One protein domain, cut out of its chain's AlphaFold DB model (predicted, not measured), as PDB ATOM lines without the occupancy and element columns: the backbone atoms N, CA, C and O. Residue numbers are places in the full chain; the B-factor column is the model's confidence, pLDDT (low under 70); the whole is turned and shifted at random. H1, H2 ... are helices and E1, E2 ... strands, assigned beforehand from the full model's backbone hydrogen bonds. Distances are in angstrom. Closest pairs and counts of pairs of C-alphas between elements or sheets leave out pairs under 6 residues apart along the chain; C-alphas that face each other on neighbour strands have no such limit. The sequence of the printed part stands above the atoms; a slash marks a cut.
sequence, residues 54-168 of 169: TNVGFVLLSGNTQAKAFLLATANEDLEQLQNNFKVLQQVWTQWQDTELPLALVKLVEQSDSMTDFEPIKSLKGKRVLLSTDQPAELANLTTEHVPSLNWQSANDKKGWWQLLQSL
ATOM      1  N   THR A  54     219.420 235.404 199.981       51.81
ATOM      2  CA  THR A  54     218.750 235.857 198.764       51.81
ATOM      3  C   THR A  54     219.629 236.722 197.860       51.81
ATOM      4  O   THR A  54     219.649 237.940 198.018       51.81
ATOM      5  N   ASN A  55     220.226 236.106 196.838       61.69
ATOM      6  CA  ASN A  55     220.632 236.793 195.607       61.69
ATOM      7  C   ASN A  55     219.436 236.987 194.657       61.69
ATOM      8  O   ASN A  55     219.619 237.300 193.492       61.69
ATOM      9  N   VAL A  56     218.196 236.778 195.106       66.88
ATOM     10  CA  VAL A  56     216.998 236.973 194.280       66.88
ATOM     11  C   VAL A  56     216.447 238.375 194.523       66.88
ATOM     12  O   VAL A  56     216.229 238.786 195.667       66.88
ATOM     13  N   GLY A  57     216.210 239.104 193.443       72.06
ATOM     14  CA  GLY A  57     215.584 240.419 193.442       72.06
ATOM     15  C   GLY A  57     214.606 240.550 192.290       72.06
ATOM     16  O   GLY A  57     214.181 239.560 191.692       72.06
ATOM     17  N   PHE A  58     214.224 241.780 191.988       77.44
ATOM     18  CA  PHE A  58     213.364 242.083 190.863       77.44
ATOM     19  C   PHE A  58     213.889 243.274 190.075       77.44
ATOM     20  O   PHE A  58     214.590 244.132 190.603       77.44
ATOM     21  N   VAL A  59     213.520 243.317 188.804       82.69
ATOM     22  CA  VAL A  59     213.747 244.460 187.921       82.69
ATOM     23  C   VAL A  59     212.394 245.031 187.538       82.69
ATOM     24  O   VAL A  59     211.466 244.286 187.200       82.69
ATOM     25  N   LEU A  60     212.283 246.356 187.588       84.06
ATOM     26  CA  LEU A  60     211.127 247.066 187.065       84.06
ATOM     27  C   LEU A  60     211.124 246.983 185.537       84.06
ATOM     28  O   LEU A  60     212.035 247.462 184.871       84.06
ATOM     29  N   LEU A  61     210.070 246.400 184.979       83.31
ATOM     30  CA  LEU A  61     209.852 246.359 183.536       83.31
ATOM     31  C   LEU A  61     209.051 247.568 183.049       83.31
ATOM     32  O   LEU A  61     209.274 248.049 181.940       83.31
ATOM     33  N   SER A  62     208.075 248.027 183.838       84.38
ATOM     34  CA  SER A  62     207.232 249.174 183.492       84.38
ATOM     35  C   SER A  62     206.450 249.693 184.700       84.38
ATOM     36  O   SER A  62     206.129 248.936 185.613       84.38
ATOM     37  N   GLY A  63     206.076 250.973 184.680       82.69
ATOM     38  CA  GLY A  63     205.274 251.602 185.730       82.69
ATOM     39  C   GLY A  63     206.111 252.328 186.773       82.69
ATOM     40  O   GLY A  63     207.258 252.686 186.525       82.69
ATOM     41  N   ASN A  64     205.498 252.603 187.920       79.56
ATOM     42  CA  ASN A  64     206.075 253.460 188.949       79.56
ATOM     43  C   ASN A  64     206.681 252.615 190.087       79.56
ATOM     44  O   ASN A  64     205.987 251.796 190.686       79.56
ATOM     45  N   THR A  65     207.953 252.839 190.438       72.81
ATOM     46  CA  THR A  65     208.638 252.150 191.558       72.81
ATOM     47  C   THR A  65     207.965 252.387 192.917       72.81
ATOM     48  O   THR A  65     208.067 251.560 193.831       72.81
ATOM     49  N   GLN A  66     207.228 253.491 193.055       76.00
ATOM     50  CA  GLN A  66     206.464 253.851 194.249       76.00
ATOM     51  C   GLN A  66     205.080 253.194 194.310       76.00
ATOM     52  O   GLN A  66     204.353 253.406 195.285       76.00
ATOM     53  N   ALA A  67     204.701 252.390 193.310       80.50
ATOM     54  CA  ALA A  67     203.458 251.635 193.354       80.50
ATOM     55  C   ALA A  67     203.393 250.777 194.630       80.50
ATOM     56  O   ALA A  67     204.404 250.295 195.148       80.50
ATOM     57  N   LYS A  68     202.181 250.602 195.162       80.81
ATOM     58  CA  LYS A  68     201.918 249.726 196.320       80.81
ATOM     59  C   LYS A  68     201.578 248.296 195.900       80.81
ATOM     60  O   LYS A  68     201.592 247.397 196.742       80.81
ATOM     61  N   ALA A  69     201.291 248.097 194.614       84.81
ATOM     62  CA  ALA A  69     201.024 246.809 194.003       84.81
ATOM     63  C   ALA A  69     201.985 246.552 192.834       84.81
ATOM     64  O   ALA A  69     202.302 247.461 192.063       84.81
ATOM     65  N   PHE A  70     202.426 245.304 192.705       86.25
ATOM     66  CA  PHE A  70     203.382 244.852 191.700       86.25
ATOM     67  C   PHE A  70     202.828 243.628 191.001       86.25
ATOM     68  O   PHE A  70     202.542 242.634 191.656       86.25
ATOM     69  N   LEU A  71     202.699 243.689 189.685       86.69
ATOM     70  CA  LEU A  71     202.430 242.537 188.849       86.69
ATOM     71  C   LEU A  71     203.745 241.837 188.528       86.69
ATOM     72  O   LEU A  71     204.660 242.450 187.976       86.69
ATOM     73  N   LEU A  72     203.832 240.562 188.879       83.69
ATOM     74  CA  LEU A  72     205.012 239.749 188.657       83.69
ATOM     75  C   LEU A  72     204.927 239.021 187.314       83.69
ATOM     76  O   LEU A  72     204.046 238.191 187.115       83.69
ATOM     77  N   ALA A  73     205.886 239.289 186.435       81.69
ATOM     78  CA  ALA A  73     206.123 238.507 185.234       81.69
ATOM     79  C   ALA A  73     206.806 237.186 185.606       81.69
ATOM     80  O   ALA A  73     207.914 237.172 186.158       81.69
ATOM     81  N   THR A  74     206.152 236.078 185.288       73.00
ATOM     82  CA  THR A  74     206.693 234.729 185.476       73.00
ATOM     83  C   THR A  74     207.578 234.315 184.298       73.00
ATOM     84  O   THR A  74     207.512 234.885 183.211       73.00
ATOM     85  N   ALA A  75     208.443 233.316 184.499       65.38
ATOM     86  CA  ALA A  75     209.422 232.899 183.488       65.38
ATOM     87  C   ALA A  75     208.798 232.336 182.194       65.38
ATOM     88  O   ALA A  75     209.468 232.304 181.166       65.38
ATOM     89  N   ASN A  76     207.537 231.897 182.252       66.06
ATOM     90  CA  ASN A  76     206.831 231.259 181.140       66.06
ATOM     91  C   ASN A  76     205.968 232.232 180.323       66.06
ATOM     92  O   ASN A  76     205.388 231.829 179.316       66.06
ATOM     93  N   GLU A  77     205.852 233.491 180.748       71.88
ATOM     94  CA  GLU A  77     205.080 234.500 180.026       71.88
ATOM     95  C   GLU A  77     205.909 235.139 178.907       71.88
ATOM     96  O   GLU A  77     207.104 235.407 179.055       71.88
ATOM     97  N   ASP A  78     205.244 235.433 177.788       81.50
ATOM     98  CA  ASP A  78     205.813 236.273 176.740       81.50
ATOM     99  C   ASP A  78     205.951 237.705 177.276       81.50
ATOM    100  O   ASP A  78     204.979 238.453 177.408       81.50
ATOM    101  N   LEU A  79     207.184 238.070 177.625       81.62
ATOM    102  CA  LEU A  79     207.509 239.356 178.228       81.62
ATOM    103  C   LEU A  79     207.187 240.536 177.304       81.62
ATOM    104  O   LEU A  79     206.782 241.588 177.797       81.62
ATOM    105  N   GLU A  80     207.335 240.376 175.989       84.12
ATOM    106  CA  GLU A  80     207.021 241.431 175.026       84.12
ATOM    107  C   GLU A  80     205.509 241.662 174.976       84.12
ATOM    108  O   GLU A  80     205.036 242.797 175.105       84.12
ATOM    109  N   GLN A  81     204.735 240.580 174.878       83.38
ATOM    110  CA  GLN A  81     203.278 240.651 174.916       83.38
ATOM    111  C   GLN A  81     202.779 241.235 176.244       83.38
ATOM    112  O   GLN A  81     201.907 242.108 176.247       83.38
ATOM    113  N   LEU A  82     203.354 240.805 177.369       82.88
ATOM    114  CA  LEU A  82     202.993 241.268 178.704       82.88
ATOM    115  C   LEU A  82     203.276 242.765 178.880       82.88
ATOM    116  O   LEU A  82     202.418 243.499 179.366       82.88
ATOM    117  N   GLN A  83     204.439 243.246 178.438       86.19
ATOM    118  CA  GLN A  83     204.776 244.671 178.469       86.19
ATOM    119  C   GLN A  83     203.861 245.502 177.568       86.19
ATOM    120  O   GLN A  83     203.426 246.585 177.966       86.19
ATOM    121  N   ASN A  84     203.549 245.012 176.366       85.81
ATOM    122  CA  ASN A  84     202.633 245.688 175.448       85.81
ATOM    123  C   ASN A  84     201.234 245.794 176.053       85.81
ATOM    124  O   ASN A  84     200.642 246.874 176.066       85.81
ATOM    125  N   ASN A  85     200.744 244.706 176.642       85.31
ATOM    126  CA  ASN A  85     199.493 244.707 177.377       85.31
ATOM    127  C   ASN A  85     199.565 245.697 178.551       85.31
ATOM    128  O   ASN A  85     198.699 246.561 178.682       85.31
ATOM    129  N   PHE A  86     200.607 245.664 179.369       87.56
ATOM    130  CA  PHE A  86     200.731 246.584 180.494       87.56
ATOM    131  C   PHE A  86     200.714 248.064 180.066       87.56
ATOM    132  O   PHE A  86     200.030 248.875 180.689       87.56
ATOM    133  N   LYS A  87     201.362 248.414 178.949       87.62
ATOM    134  CA  LYS A  87     201.311 249.773 178.379       87.62
ATOM    135  C   LYS A  87     199.900 250.189 177.972       87.62
ATOM    136  O   LYS A  87     199.498 251.317 178.250       87.62
ATOM    137  N   VAL A  88     199.138 249.292 177.345       85.50
ATOM    138  CA  VAL A  88     197.730 249.559 177.005       85.50
ATOM    139  C   VAL A  88     196.922 249.836 178.274       85.50
ATOM    140  O   VAL A  88     196.133 250.778 178.296       85.50
ATOM    141  N   LEU A  89     197.155 249.085 179.355       83.50
ATOM    142  CA  LEU A  89     196.495 249.333 180.639       83.50
ATOM    143  C   LEU A  89     196.812 250.713 181.197       83.50
ATOM    144  O   LEU A  89     195.904 251.418 181.624       83.50
ATOM    145  N   GLN A  90     198.088 251.101 181.180       87.62
ATOM    146  CA  GLN A  90     198.522 252.415 181.645       87.62
ATOM    147  C   GLN A  90     197.847 253.528 180.850       87.62
ATOM    148  O   GLN A  90     197.296 254.451 181.439       87.62
ATOM    149  N   GLN A  91     197.828 253.416 179.521       85.06
ATOM    150  CA  GLN A  91     197.184 254.404 178.656       85.06
ATOM    151  C   GLN A  91     195.694 254.537 178.962       85.06
ATOM    152  O   GLN A  91     195.190 255.648 179.109       85.06
ATOM    153  N   VAL A  92     194.994 253.411 179.086       82.69
ATOM    154  CA  VAL A  92     193.559 253.411 179.375       82.69
ATOM    155  C   VAL A  92     193.274 253.947 180.777       82.69
ATOM    156  O   VAL A  92     192.336 254.720 180.957       82.69
ATOM    157  N   TRP A  93     194.104 253.595 181.757       83.62
ATOM    158  CA  TRP A  93     194.005 254.116 183.115       83.62
ATOM    159  C   TRP A  93     194.176 255.630 183.159       83.62
ATOM    160  O   TRP A  93     193.320 256.326 183.698       83.62
ATOM    161  N   THR A  94     195.238 256.148 182.540       84.00
ATOM    162  CA  THR A  94     195.496 257.587 182.479       84.00
ATOM    163  C   THR A  94     194.375 258.320 181.750       84.00
ATOM    164  O   THR A  94     193.938 259.363 182.214       84.00
ATOM    165  N   GLN A  95     193.818 257.760 180.674       81.62
ATOM    166  CA  GLN A  95     192.653 258.360 180.014       81.62
ATOM    167  C   GLN A  95     191.387 258.350 180.883       81.62
ATOM    168  O   GLN A  95     190.538 259.229 180.739       81.62
ATOM    169  N   TRP A  96     191.234 257.355 181.760       79.56
ATOM    170  CA  TRP A  96     190.055 257.218 182.610       79.56
ATOM    171  C   TRP A  96     190.122 258.068 183.886       79.56
ATOM    172  O   TRP A  96     189.138 258.724 184.226       79.56
ATOM    173  N   GLN A  97     191.255 258.042 184.589       81.38
ATOM    174  CA  GLN A  97     191.438 258.645 185.917       81.38
ATOM    175  C   GLN A  97     192.319 259.892 185.915       81.38
ATOM    176  O   GLN A  97     192.462 260.511 186.965       81.38
ATOM    177  N   ASP A  98     192.934 260.242 184.782       84.38
ATOM    178  CA  ASP A  98     193.895 261.350 184.671       84.38
ATOM    179  C   ASP A  98     195.053 261.245 185.686       84.38
ATOM    180  O   ASP A  98     195.585 262.232 186.189       84.38
ATOM    181  N   THR A  99     195.425 260.010 186.035       84.56
ATOM    182  CA  THR A  99     196.485 259.687 186.998       84.56
ATOM    183  C   THR A  99     197.382 258.566 186.475       84.56
ATOM    184  O   THR A  99     197.055 257.870 185.506       84.56
ATOM    185  N   GLU A 100     198.544 258.391 187.106       86.38
ATOM    186  CA  GLU A 100     199.407 257.239 186.848       86.38
ATOM    187  C   GLU A 100     198.768 255.948 187.373       86.38
ATOM    188  O   GLU A 100     198.088 255.937 188.401       86.38
ATOM    189  N   LEU A 101     199.003 254.842 186.664       84.81
ATOM    190  CA  LEU A 101     198.549 253.522 187.087       84.81
ATOM    191  C   LEU A 101     199.204 253.155 188.436       84.81
ATOM    192  O   LEU A 101     200.436 253.090 188.494       84.81
ATOM    193  N   PRO A 102     198.435 252.847 189.503       85.94
ATOM    194  CA  PRO A 102     198.973 252.495 190.823       85.94
ATOM    195  C   PRO A 102     199.498 251.046 190.879       85.94
ATOM    196  O   PRO A 102     199.373 250.353 191.891       85.94
ATOM    197  N   LEU A 103     200.076 250.575 189.775       87.94
ATOM    198  CA  LEU A 103     200.592 249.233 189.573       87.94
ATOM    199  C   LEU A 103     201.910 249.325 188.800       87.94
ATOM    200  O   LEU A 103     202.054 250.145 187.891       87.94
ATOM    201  N   ALA A 104     202.856 248.458 189.139       89.00
ATOM    202  CA  ALA A 104     204.114 248.301 188.419       89.00
ATOM    203  C   ALA A 104     204.272 246.867 187.916       89.00
ATOM    204  O   ALA A 104     203.866 245.929 188.594       89.00
ATOM    205  N   LEU A 105     204.874 246.694 186.745       87.44
ATOM    206  CA  LEU A 105     205.242 245.396 186.195       87.44
ATOM    207  C   LEU A 105     206.702 245.106 186.543       87.44
ATOM    208  O   LEU A 105     207.587 245.892 186.204       87.44
ATOM    209  N   VAL A 106     206.960 243.968 187.177       86.06
ATOM    210  CA  VAL A 106     208.297 243.554 187.620       86.06
ATOM    211  C   VAL A 106     208.604 242.127 187.200       86.06
ATOM    212  O   VAL A 106     207.705 241.309 187.043       86.06
ATOM    213  N   LYS A 107     209.888 241.810 187.050       83.50
ATOM    214  CA  LYS A 107     210.374 240.451 186.788       83.50
ATOM    215  C   LYS A 107     211.350 240.036 187.873       83.50
ATOM    216  O   LYS A 107     212.244 240.811 188.199       83.50
ATOM    217  N   LEU A 108     211.214 238.813 188.381       76.81
ATOM    218  CA  LEU A 108     212.218 238.242 189.276       76.81
ATOM    219  C   LEU A 108     213.485 237.897 188.511       76.81
ATOM    220  O   LEU A 108     213.437 237.297 187.434       76.81
ATOM    221  N   VAL A 109     214.615 238.255 189.097       73.25
ATOM    222  CA  VAL A 109     215.937 237.973 188.552       73.25
ATOM    223  C   VAL A 109     216.879 237.565 189.674       73.25
ATOM    224  O   VAL A 109     216.755 238.010 190.817       73.25
ATOM    225  N   GLU A 110     217.843 236.727 189.330       73.25
ATOM    226  CA  GLU A 110     218.987 236.465 190.190       73.25
ATOM    227  C   GLU A 110     220.029 237.567 189.978       73.25
ATOM    228  O   GLU A 110     220.299 237.989 188.849       73.25
ATOM    229  N   GLN A 111     220.584 238.063 191.079       63.94
ATOM    230  CA  GLN A 111     221.567 239.130 191.115       63.94
ATOM    231  C   GLN A 111     222.773 238.712 190.283       63.94
ATOM    232  O   GLN A 111     223.516 237.798 190.631       63.94
ATOM    233  N   SER A 112     222.940 239.411 189.170       58.88
ATOM    234  CA  SER A 112     224.114 239.336 188.315       58.88
ATOM    235  C   SER A 112     224.826 240.680 188.425       58.88
ATOM    236  O   SER A 112     224.153 241.713 188.414       58.88
ATOM    237  N   ASP A 113     226.159 240.693 188.493       52.34
ATOM    238  CA  ASP A 113     226.978 241.914 188.670       52.34
ATOM    239  C   ASP A 113     226.760 243.001 187.586       52.34
ATOM    240  O   ASP A 113     227.284 244.107 187.681       52.34
ATOM    241  N   SER A 114     225.980 242.700 186.546       56.28
ATOM    242  CA  SER A 114     225.709 243.537 185.378       56.28
ATOM    243  C   SER A 114     224.333 244.221 185.355       56.28
ATOM    244  O   SER A 114     224.046 244.926 184.387       56.28
ATOM    245  N   MET A 115     223.466 244.043 186.362       63.28
ATOM    246  CA  MET A 115     222.121 244.644 186.358       63.28
ATOM    247  C   MET A 115     222.065 245.981 187.106       63.28
ATOM    248  O   MET A 115     222.177 246.029 188.327       63.28
ATOM    249  N   THR A 116     221.830 247.068 186.367       60.66
ATOM    250  CA  THR A 116     221.731 248.442 186.897       60.66
ATOM    251  C   THR A 116     220.441 248.739 187.663       60.66
ATOM    252  O   THR A 116     220.442 249.643 188.489       60.66
ATOM    253  N   ASP A 117     219.376 247.961 187.444       70.19
ATOM    254  CA  ASP A 117     218.028 248.225 187.982       70.19
ATOM    255  C   ASP A 117     217.520 247.100 188.900       70.19
ATOM    256  O   ASP A 117     216.321 246.828 188.993       70.19
ATOM    257  N   PHE A 118     218.450 246.395 189.545       77.69
ATOM    258  CA  PHE A 118     218.146 245.316 190.478       77.69
ATOM    259  C   PHE A 118     217.681 245.874 191.830       77.69
ATOM    260  O   PHE A 118     218.452 246.516 192.546       77.69
ATOM    261  N   GLU A 119     216.445 245.569 192.222       74.88
ATOM    262  CA  GLU A 119     215.936 245.832 193.565       74.88
ATOM    263  C   GLU A 119     215.843 244.537 194.394       74.88
ATOM    264  O   GLU A 119     215.331 243.519 193.917       74.88
ATOM    265  N   PRO A 120     216.289 244.540 195.666       74.38
ATOM    266  CA  PRO A 120     216.176 243.369 196.528       74.38
ATOM    267  C   PRO A 120     214.721 242.940 196.740       74.38
ATOM    268  O   PRO A 120     213.853 243.765 197.026       74.38
ATOM    269  N   ILE A 121     214.460 241.629 196.752       72.19
ATOM    270  CA  ILE A 121     213.114 241.081 196.995       72.19
ATOM    271  C   ILE A 121     212.515 241.524 198.344       72.19
ATOM    272  O   ILE A 121     211.301 241.665 198.483       72.19
ATOM    273  N   LYS A 122     213.369 241.835 199.332       70.62
ATOM    274  CA  LYS A 122     212.972 242.380 200.641       70.62
ATOM    275  C   LYS A 122     212.201 243.704 200.525       70.62
ATOM    276  O   LYS A 122     211.362 243.973 201.381       70.62
ATOM    277  N   SER A 123     212.426 244.489 199.470       70.88
ATOM    278  CA  SER A 123     211.713 245.747 199.201       70.88
ATOM    279  C   SER A 123     210.238 245.544 198.832       70.88
ATOM    280  O   SER A 123     209.452 246.485 198.921       70.88
ATOM    281  N   LEU A 124     209.834 244.325 198.454       70.31
ATOM    282  CA  LEU A 124     208.434 243.970 198.193       70.31
ATOM    283  C   LEU A 124     207.669 243.583 199.467       70.31
ATOM    284  O   LEU A 124     206.450 243.420 199.429       70.31
ATOM    285  N   LYS A 125     208.346 243.456 200.617       70.69
ATOM    286  CA  LYS A 125     207.700 243.089 201.880       70.69
ATOM    287  C   LYS A 125     206.679 244.159 202.289       70.69
ATOM    288  O   LYS A 125     207.024 245.324 202.461       70.69
ATOM    289  N   GLY A 126     205.421 243.751 202.467       68.62
ATOM    290  CA  GLY A 126     204.305 244.651 202.793       68.62
ATOM    291  C   GLY A 126     203.642 245.318 201.580       68.62
ATOM    292  O   GLY A 126     202.697 246.085 201.763       68.62
ATOM    293  N   LYS A 127     204.099 245.022 200.358       77.88
ATOM    294  CA  LYS A 127     203.453 245.435 199.107       77.88
ATOM    295  C   LYS A 127     202.585 244.292 198.559       77.88
ATOM    296  O   LYS A 127     202.847 243.125 198.850       77.88
ATOM    297  N   ARG A 128     201.544 244.611 197.780       79.50
ATOM    298  CA  ARG A 128     200.697 243.593 197.125       79.50
ATOM    299  C   ARG A 128     201.445 243.034 195.916       79.50
ATOM    300  O   ARG A 128     201.729 243.789 194.990       79.50
ATOM    301  N   VAL A 129     201.770 241.745 195.918       81.94
ATOM    302  CA  VAL A 129     202.387 241.078 194.764       81.94
ATOM    303  C   VAL A 129     201.309 240.287 194.045       81.94
ATOM    304  O   VAL A 129     200.667 239.431 194.640       81.94
ATOM    305  N   LEU A 130     201.089 240.602 192.778       84.00
ATOM    306  CA  LEU A 130     200.022 240.060 191.956       84.00
ATOM    307  C   LEU A 130     200.611 239.078 190.944       84.00
ATOM    308  O   LEU A 130     201.635 239.373 190.325       84.00
ATOM    309  N   LEU A 131     199.953 237.938 190.761       78.31
ATOM    310  CA  LEU A 131     200.327 236.910 189.792       78.31
ATOM    311  C   LEU A 131     199.242 236.810 188.722       78.31
ATOM    312  O   LEU A 131     198.112 236.457 189.043       78.31
ATOM    313  N   SER A 132     199.579 237.110 187.466       71.88
ATOM    314  CA  SER A 132     198.683 236.935 186.308       71.88
ATOM    315  C   SER A 132     198.598 235.493 185.811       71.88
ATOM    316  O   SER A 132     197.948 235.233 184.797       71.88
ATOM    317  N   THR A 133     199.275 234.564 186.485       67.88
ATOM    318  CA  THR A 133     199.329 233.157 186.105       67.88
ATOM    319  C   THR A 133     198.886 232.275 187.257       67.88
ATOM    320  O   THR A 133     199.169 232.559 188.421       67.88
ATOM    321  N   ASP A 134     198.292 231.135 186.906       61.59
ATOM    322  CA  ASP A 134     197.939 230.078 187.857       61.59
ATOM    323  C   ASP A 134     199.180 229.383 188.457       61.59
ATOM    324  O   ASP A 134     199.055 228.428 189.226       61.59
ATOM    325  N   GLN A 135     200.396 229.809 188.088       57.44
ATOM    326  CA  GLN A 135     201.612 229.218 188.624       57.44
ATOM    327  C   GLN A 135     201.845 229.724 190.048       57.44
ATOM    328  O   GLN A 135     201.979 230.933 190.259       57.44
ATOM    329  N   PRO A 136     201.961 228.822 191.036       55.44
ATOM    330  CA  PRO A 136     202.366 229.225 192.368       55.44
ATOM    331  C   PRO A 136     203.812 229.721 192.296       55.44
ATOM    332  O   PRO A 136     204.749 228.941 192.136       55.44
ATOM    333  N   ALA A 137     204.009 231.033 192.400       58.53
ATOM    334  CA  ALA A 137     205.325 231.578 192.680       58.53
ATOM    335  C   ALA A 137     205.584 231.381 194.177       58.53
ATOM    336  O   ALA A 137     205.093 232.156 195.002       58.53
ATOM    337  N   GLU A 138     206.323 230.328 194.539       55.78
ATOM    338  CA  GLU A 138     206.833 230.144 195.901       55.78
ATOM    339  C   GLU A 138     207.911 231.195 196.187       55.78
ATOM    340  O   GLU A 138     209.115 230.960 196.116       55.78
ATOM    341  N   LEU A 139     207.462 232.410 196.485       63.38
ATOM    342  CA  LEU A 139     208.320 233.489 196.935       63.38
ATOM    343  C   LEU A 139     208.342 233.470 198.454       63.38
ATOM    344  O   LEU A 139     207.415 233.949 199.109       63.38
ATOM    345  N   ALA A 140     209.410 232.904 199.015       50.53
ATOM    346  CA  ALA A 140     209.619 232.861 200.454       50.53
ATOM    347  C   ALA A 140     209.393 234.255 201.074       50.53
ATOM    348  O   ALA A 140     210.140 235.200 200.814       50.53
ATOM    349  N   ASN A 141     208.377 234.359 201.938       57.59
ATOM    350  CA  ASN A 141     207.985 235.563 202.687       57.59
ATOM    351  C   ASN A 141     207.263 236.682 201.909       57.59
ATOM    352  O   ASN A 141     207.157 237.793 202.442       57.59
ATOM    353  N   LEU A 142     206.739 236.428 200.704       64.44
ATOM    354  CA  LEU A 142     205.843 237.358 200.007       64.44
ATOM    355  C   LEU A 142     204.419 236.801 199.937       64.44
ATOM    356  O   LEU A 142     204.206 235.655 199.552       64.44
ATOM    357  N   THR A 143     203.439 237.633 200.287       65.25
ATOM    358  CA  THR A 143     202.027 237.317 200.066       65.25
ATOM    359  C   THR A 143     201.701 237.612 198.609       65.25
ATOM    360  O   THR A 143     201.658 238.778 198.208       65.25
ATOM    361  N   THR A 144     201.510 236.564 197.814       73.56
ATOM    362  CA  THR A 144     201.074 236.672 196.424       73.56
ATOM    363  C   THR A 144     199.553 236.553 196.333       73.56
ATOM    364  O   THR A 144     198.927 235.747 197.019       73.56
ATOM    365  N   GLU A 145     198.944 237.389 195.501       79.38
ATOM    366  CA  GLU A 145     197.517 237.380 195.190       79.38
ATOM    367  C   GLU A 145     197.347 237.014 193.718       79.38
ATOM    368  O   GLU A 145     197.966 237.615 192.838       79.38
ATOM    369  N   HIS A 146     196.514 236.016 193.443       80.44
ATOM    370  CA  HIS A 146     196.209 235.639 192.072       80.44
ATOM    371  C   HIS A 146     195.278 236.673 191.438       80.44
ATOM    372  O   HIS A 146     194.237 237.018 192.003       80.44
ATOM    373  N   VAL A 147     195.636 237.146 190.249       81.25
ATOM    374  CA  VAL A 147     194.847 238.098 189.467       81.25
ATOM    375  C   VAL A 147     194.552 237.523 188.086       81.25
ATOM    376  O   VAL A 147     195.213 236.578 187.659       81.25
ATOM    377  N   PRO A 148     193.542 238.047 187.372       75.62
ATOM    378  CA  PRO A 148     193.262 237.582 186.022       75.62
ATOM    379  C   PRO A 148     194.481 237.745 185.114       75.62
ATOM    380  O   PRO A 148     195.340 238.604 185.344       75.62
ATOM    381  N   SER A 149     194.527 236.966 184.038       78.81
ATOM    382  CA  SER A 149     195.620 237.063 183.078       78.81
ATOM    383  C   SER A 149     195.669 238.471 182.487       78.81
ATOM    384  O   SER A 149     194.634 239.111 182.274       78.81
ATOM    385  N   LEU A 150     196.864 239.001 182.224       75.50
ATOM    386  CA  LEU A 150     197.016 240.331 181.626       75.50
ATOM    387  C   LEU A 150     196.744 240.278 180.113       75.50
ATOM    388  O   LEU A 150     197.574 240.684 179.304       75.50
ATOM    389  N   ASN A 151     195.593 239.735 179.717       76.31
ATOM    390  CA  ASN A 151     195.163 239.611 178.335       76.31
ATOM    391  C   ASN A 151     193.904 240.450 178.083       76.31
ATOM    392  O   ASN A 151     192.772 240.004 178.267       76.31
ATOM    393  N   TRP A 152     194.090 241.666 177.565       67.12
ATOM    394  CA  TRP A 152     192.984 242.581 177.254       67.12
ATOM    395  C   TRP A 152     192.091 242.130 176.107       67.12
ATOM    396  O   TRP A 152     191.116 242.810 175.799       67.12
ATOM    397  N   GLN A 153     192.404 241.043 175.414       70.06
ATOM    398  CA  GLN A 153     191.518 240.519 174.378       70.06
ATOM    399  C   GLN A 153     190.402 239.671 174.995       70.06
ATOM    400  O   GLN A 153     189.294 239.622 174.459       70.06
ATOM    401  N   SER A 154     190.649 239.083 176.164       73.25
ATOM    402  CA  SER A 154     189.692 238.248 176.880       73.25
ATOM    403  C   SER A 154     188.725 239.089 177.719       73.25
ATOM    404  O   SER A 154     189.109 239.970 178.490       73.25
ATOM    405  N   ALA A 155     187.422 238.839 177.559       62.56
ATOM    406  CA  ALA A 155     186.375 239.594 178.251       62.56
ATOM    407  C   ALA A 155     186.321 239.309 179.765       62.56
ATOM    408  O   ALA A 155     185.975 240.204 180.539       62.56
ATOM    409  N   ASN A 156     186.673 238.089 180.183       70.69
ATOM    410  CA  ASN A 156     186.680 237.696 181.595       70.69
ATOM    411  C   ASN A 156     187.791 238.417 182.365       70.69
ATOM    412  O   ASN A 156     187.550 238.923 183.462       70.69
ATOM    413  N   ASP A 157     188.964 238.549 181.746       76.31
ATOM    414  CA  ASP A 157     190.113 239.221 182.345       76.31
ATOM    415  C   ASP A 157     189.841 240.713 182.550       76.31
ATOM    416  O   ASP A 157     190.089 241.240 183.633       76.31
ATOM    417  N   LYS A 158     189.203 241.383 181.576       73.31
ATOM    418  CA  LYS A 158     188.800 242.796 181.702       73.31
ATOM    419  C   LYS A 158     187.986 243.055 182.968       73.31
ATOM    420  O   LYS A 158     188.296 243.966 183.722       73.31
ATOM    421  N   LYS A 159     186.934 242.274 183.235       77.94
ATOM    422  CA  LYS A 159     186.081 242.532 184.410       77.94
ATOM    423  C   LYS A 159     186.859 242.364 185.718       77.94
ATOM    424  O   LYS A 159     186.720 243.204 186.604       77.94
ATOM    425  N   GLY A 160     187.666 241.312 185.833       79.31
ATOM    426  CA  GLY A 160     188.441 241.061 187.048       79.31
ATOM    427  C   GLY A 160     189.518 242.125 187.279       79.31
ATOM    428  O   GLY A 160     189.624 242.656 188.382       79.31
ATOM    429  N   TRP A 161     190.233 242.531 186.226       80.19
ATOM    430  CA  TRP A 161     191.193 243.634 186.296       80.19
ATOM    431  C   TRP A 161     190.538 244.945 186.726       80.19
ATOM    432  O   TRP A 161     191.156 245.741 187.424       80.19
ATOM    433  N   TRP A 162     189.272 245.162 186.374       78.31
ATOM    434  CA  TRP A 162     188.570 246.393 186.728       78.31
ATOM    435  C   TRP A 162     188.331 246.451 188.225       78.31
ATOM    436  O   TRP A 162     188.642 247.443 188.875       78.31
ATOM    437  N   GLN A 163     187.796 245.356 188.762       79.75
ATOM    438  CA  GLN A 163     187.520 245.215 190.186       79.75
ATOM    439  C   GLN A 163     188.810 245.317 190.999       79.75
ATOM    440  O   GLN A 163     188.842 246.000 192.020       79.75
ATOM    441  N   LEU A 164     189.889 244.705 190.509       81.50
ATOM    442  CA  LEU A 164     191.207 244.815 191.114       81.50
ATOM    443  C   LEU A 164     191.688 246.267 191.135       81.50
ATOM    444  O   LEU A 164     192.054 246.761 192.196       81.50
ATOM    445  N   LEU A 165     191.663 246.970 190.002       81.12
ATOM    446  CA  LEU A 165     192.131 248.352 189.925       81.12
ATOM    447  C   LEU A 165     191.302 249.301 190.797       81.12
ATOM    448  O   LEU A 165     191.862 250.186 191.434       81.12
ATOM    449  N   GLN A 166     189.990 249.082 190.892       79.75
ATOM    450  CA  GLN A 166     189.133 249.808 191.830       79.75
ATOM    451  C   GLN A 166     189.501 249.549 193.299       79.75
ATOM    452  O   GLN A 166     189.267 250.417 194.126       79.75
ATOM    453  N   SER A 167     190.074 248.387 193.630       79.44
ATOM    454  CA  SER A 167     190.573 248.089 194.984       79.44
ATOM    455  C   SER A 167     191.942 248.708 195.293       79.44
ATOM    456  O   SER A 167     192.402 248.636 196.433       79.44
ATOM    457  N   LEU A 168     192.636 249.223 194.274       72.88
ATOM    458  CA  LEU A 168     193.980 249.798 194.391       72.88
ATOM    459  C   LEU A 168     193.970 251.326 194.546       72.88
ATOM    460  O   LEU A 168     194.999 251.884 194.935       72.88
TER     461      LEU A 168
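Overview. This is residues 54 to 168 of the 169 residues of an uncharacterized protein of Kangiella profundi (UniProt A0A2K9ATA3). A strongly twisted sheet of six strands has the long helix H1 packed along one face and the tiny H2 on the opposite face, while H3 sits off the sheet at one end of the longest axis. The printed part has 115 residues, with three named helices and six named strands that follow each other along the chain as E1, E2, H1, E3, E4, H2, E5, E6, H3. The mixed sheet runs E4, E1, E3, E2, E5, E6, and the class is mixed, helices and strands. The whole is compact, with a radius of gyration of the C-alphas of 13.8 A and spans of 39 by 28 by 27 A.

Along the chain. E1, residues 56 to 63, begins at C-alpha 56 (216.998, 236.973, 194.280) and is 20.6 A long. E2 is residues 69 to 73, H1 residues 79 to 97, 26.3 A, and E3 residues 103 to 110, 22.4 A. E4 is residues 118 to 120, H2 121 to 124, E5 128 to 131 and E6 144 to 146. H3, residues 155 to 166, 17.2 A, ends at C-alpha 166 (189.133, 249.808, 191.830).

Arrangement. E1 is antiparallel to E3, with N 59 and O 107 at 2.9 A, and to E4, with N 58 and O 119 at 2.8 A. E2 is parallel to E3, N 71 and O 104 at 2.8 A, and to E5, N 130 and O 70 at 2.7 A. E5 is parallel to the edge strand E6, N 145 and O 129 at 2.8 A. E2, H1 and E3 form a strand-helix-strand unit, parallel neighbours joined through a helix, with a right-handed crossover. H1 lies over E1 and E3 at a height over the sheet of 9.1 A; its closest C-alphas to E1 are Gln 83 and Ser 62, 7.2 A. H2 lies over none of the strands. H3 is not on the sheet and is apart from H1. Every O i to N i+4 pair is within hydrogen-bond range in H1, 7 of 8 in H3; H2 is too short for one.

Size, cuts and confidence. The C-alphas of Asp 113 and Ala 155 are farthest apart, 42.0 A. The printed part has no cut; the link E5 to E6 is long. The mean pLDDT of the printed part is 75.8, with 25 residues under 70, among them 133 to 143.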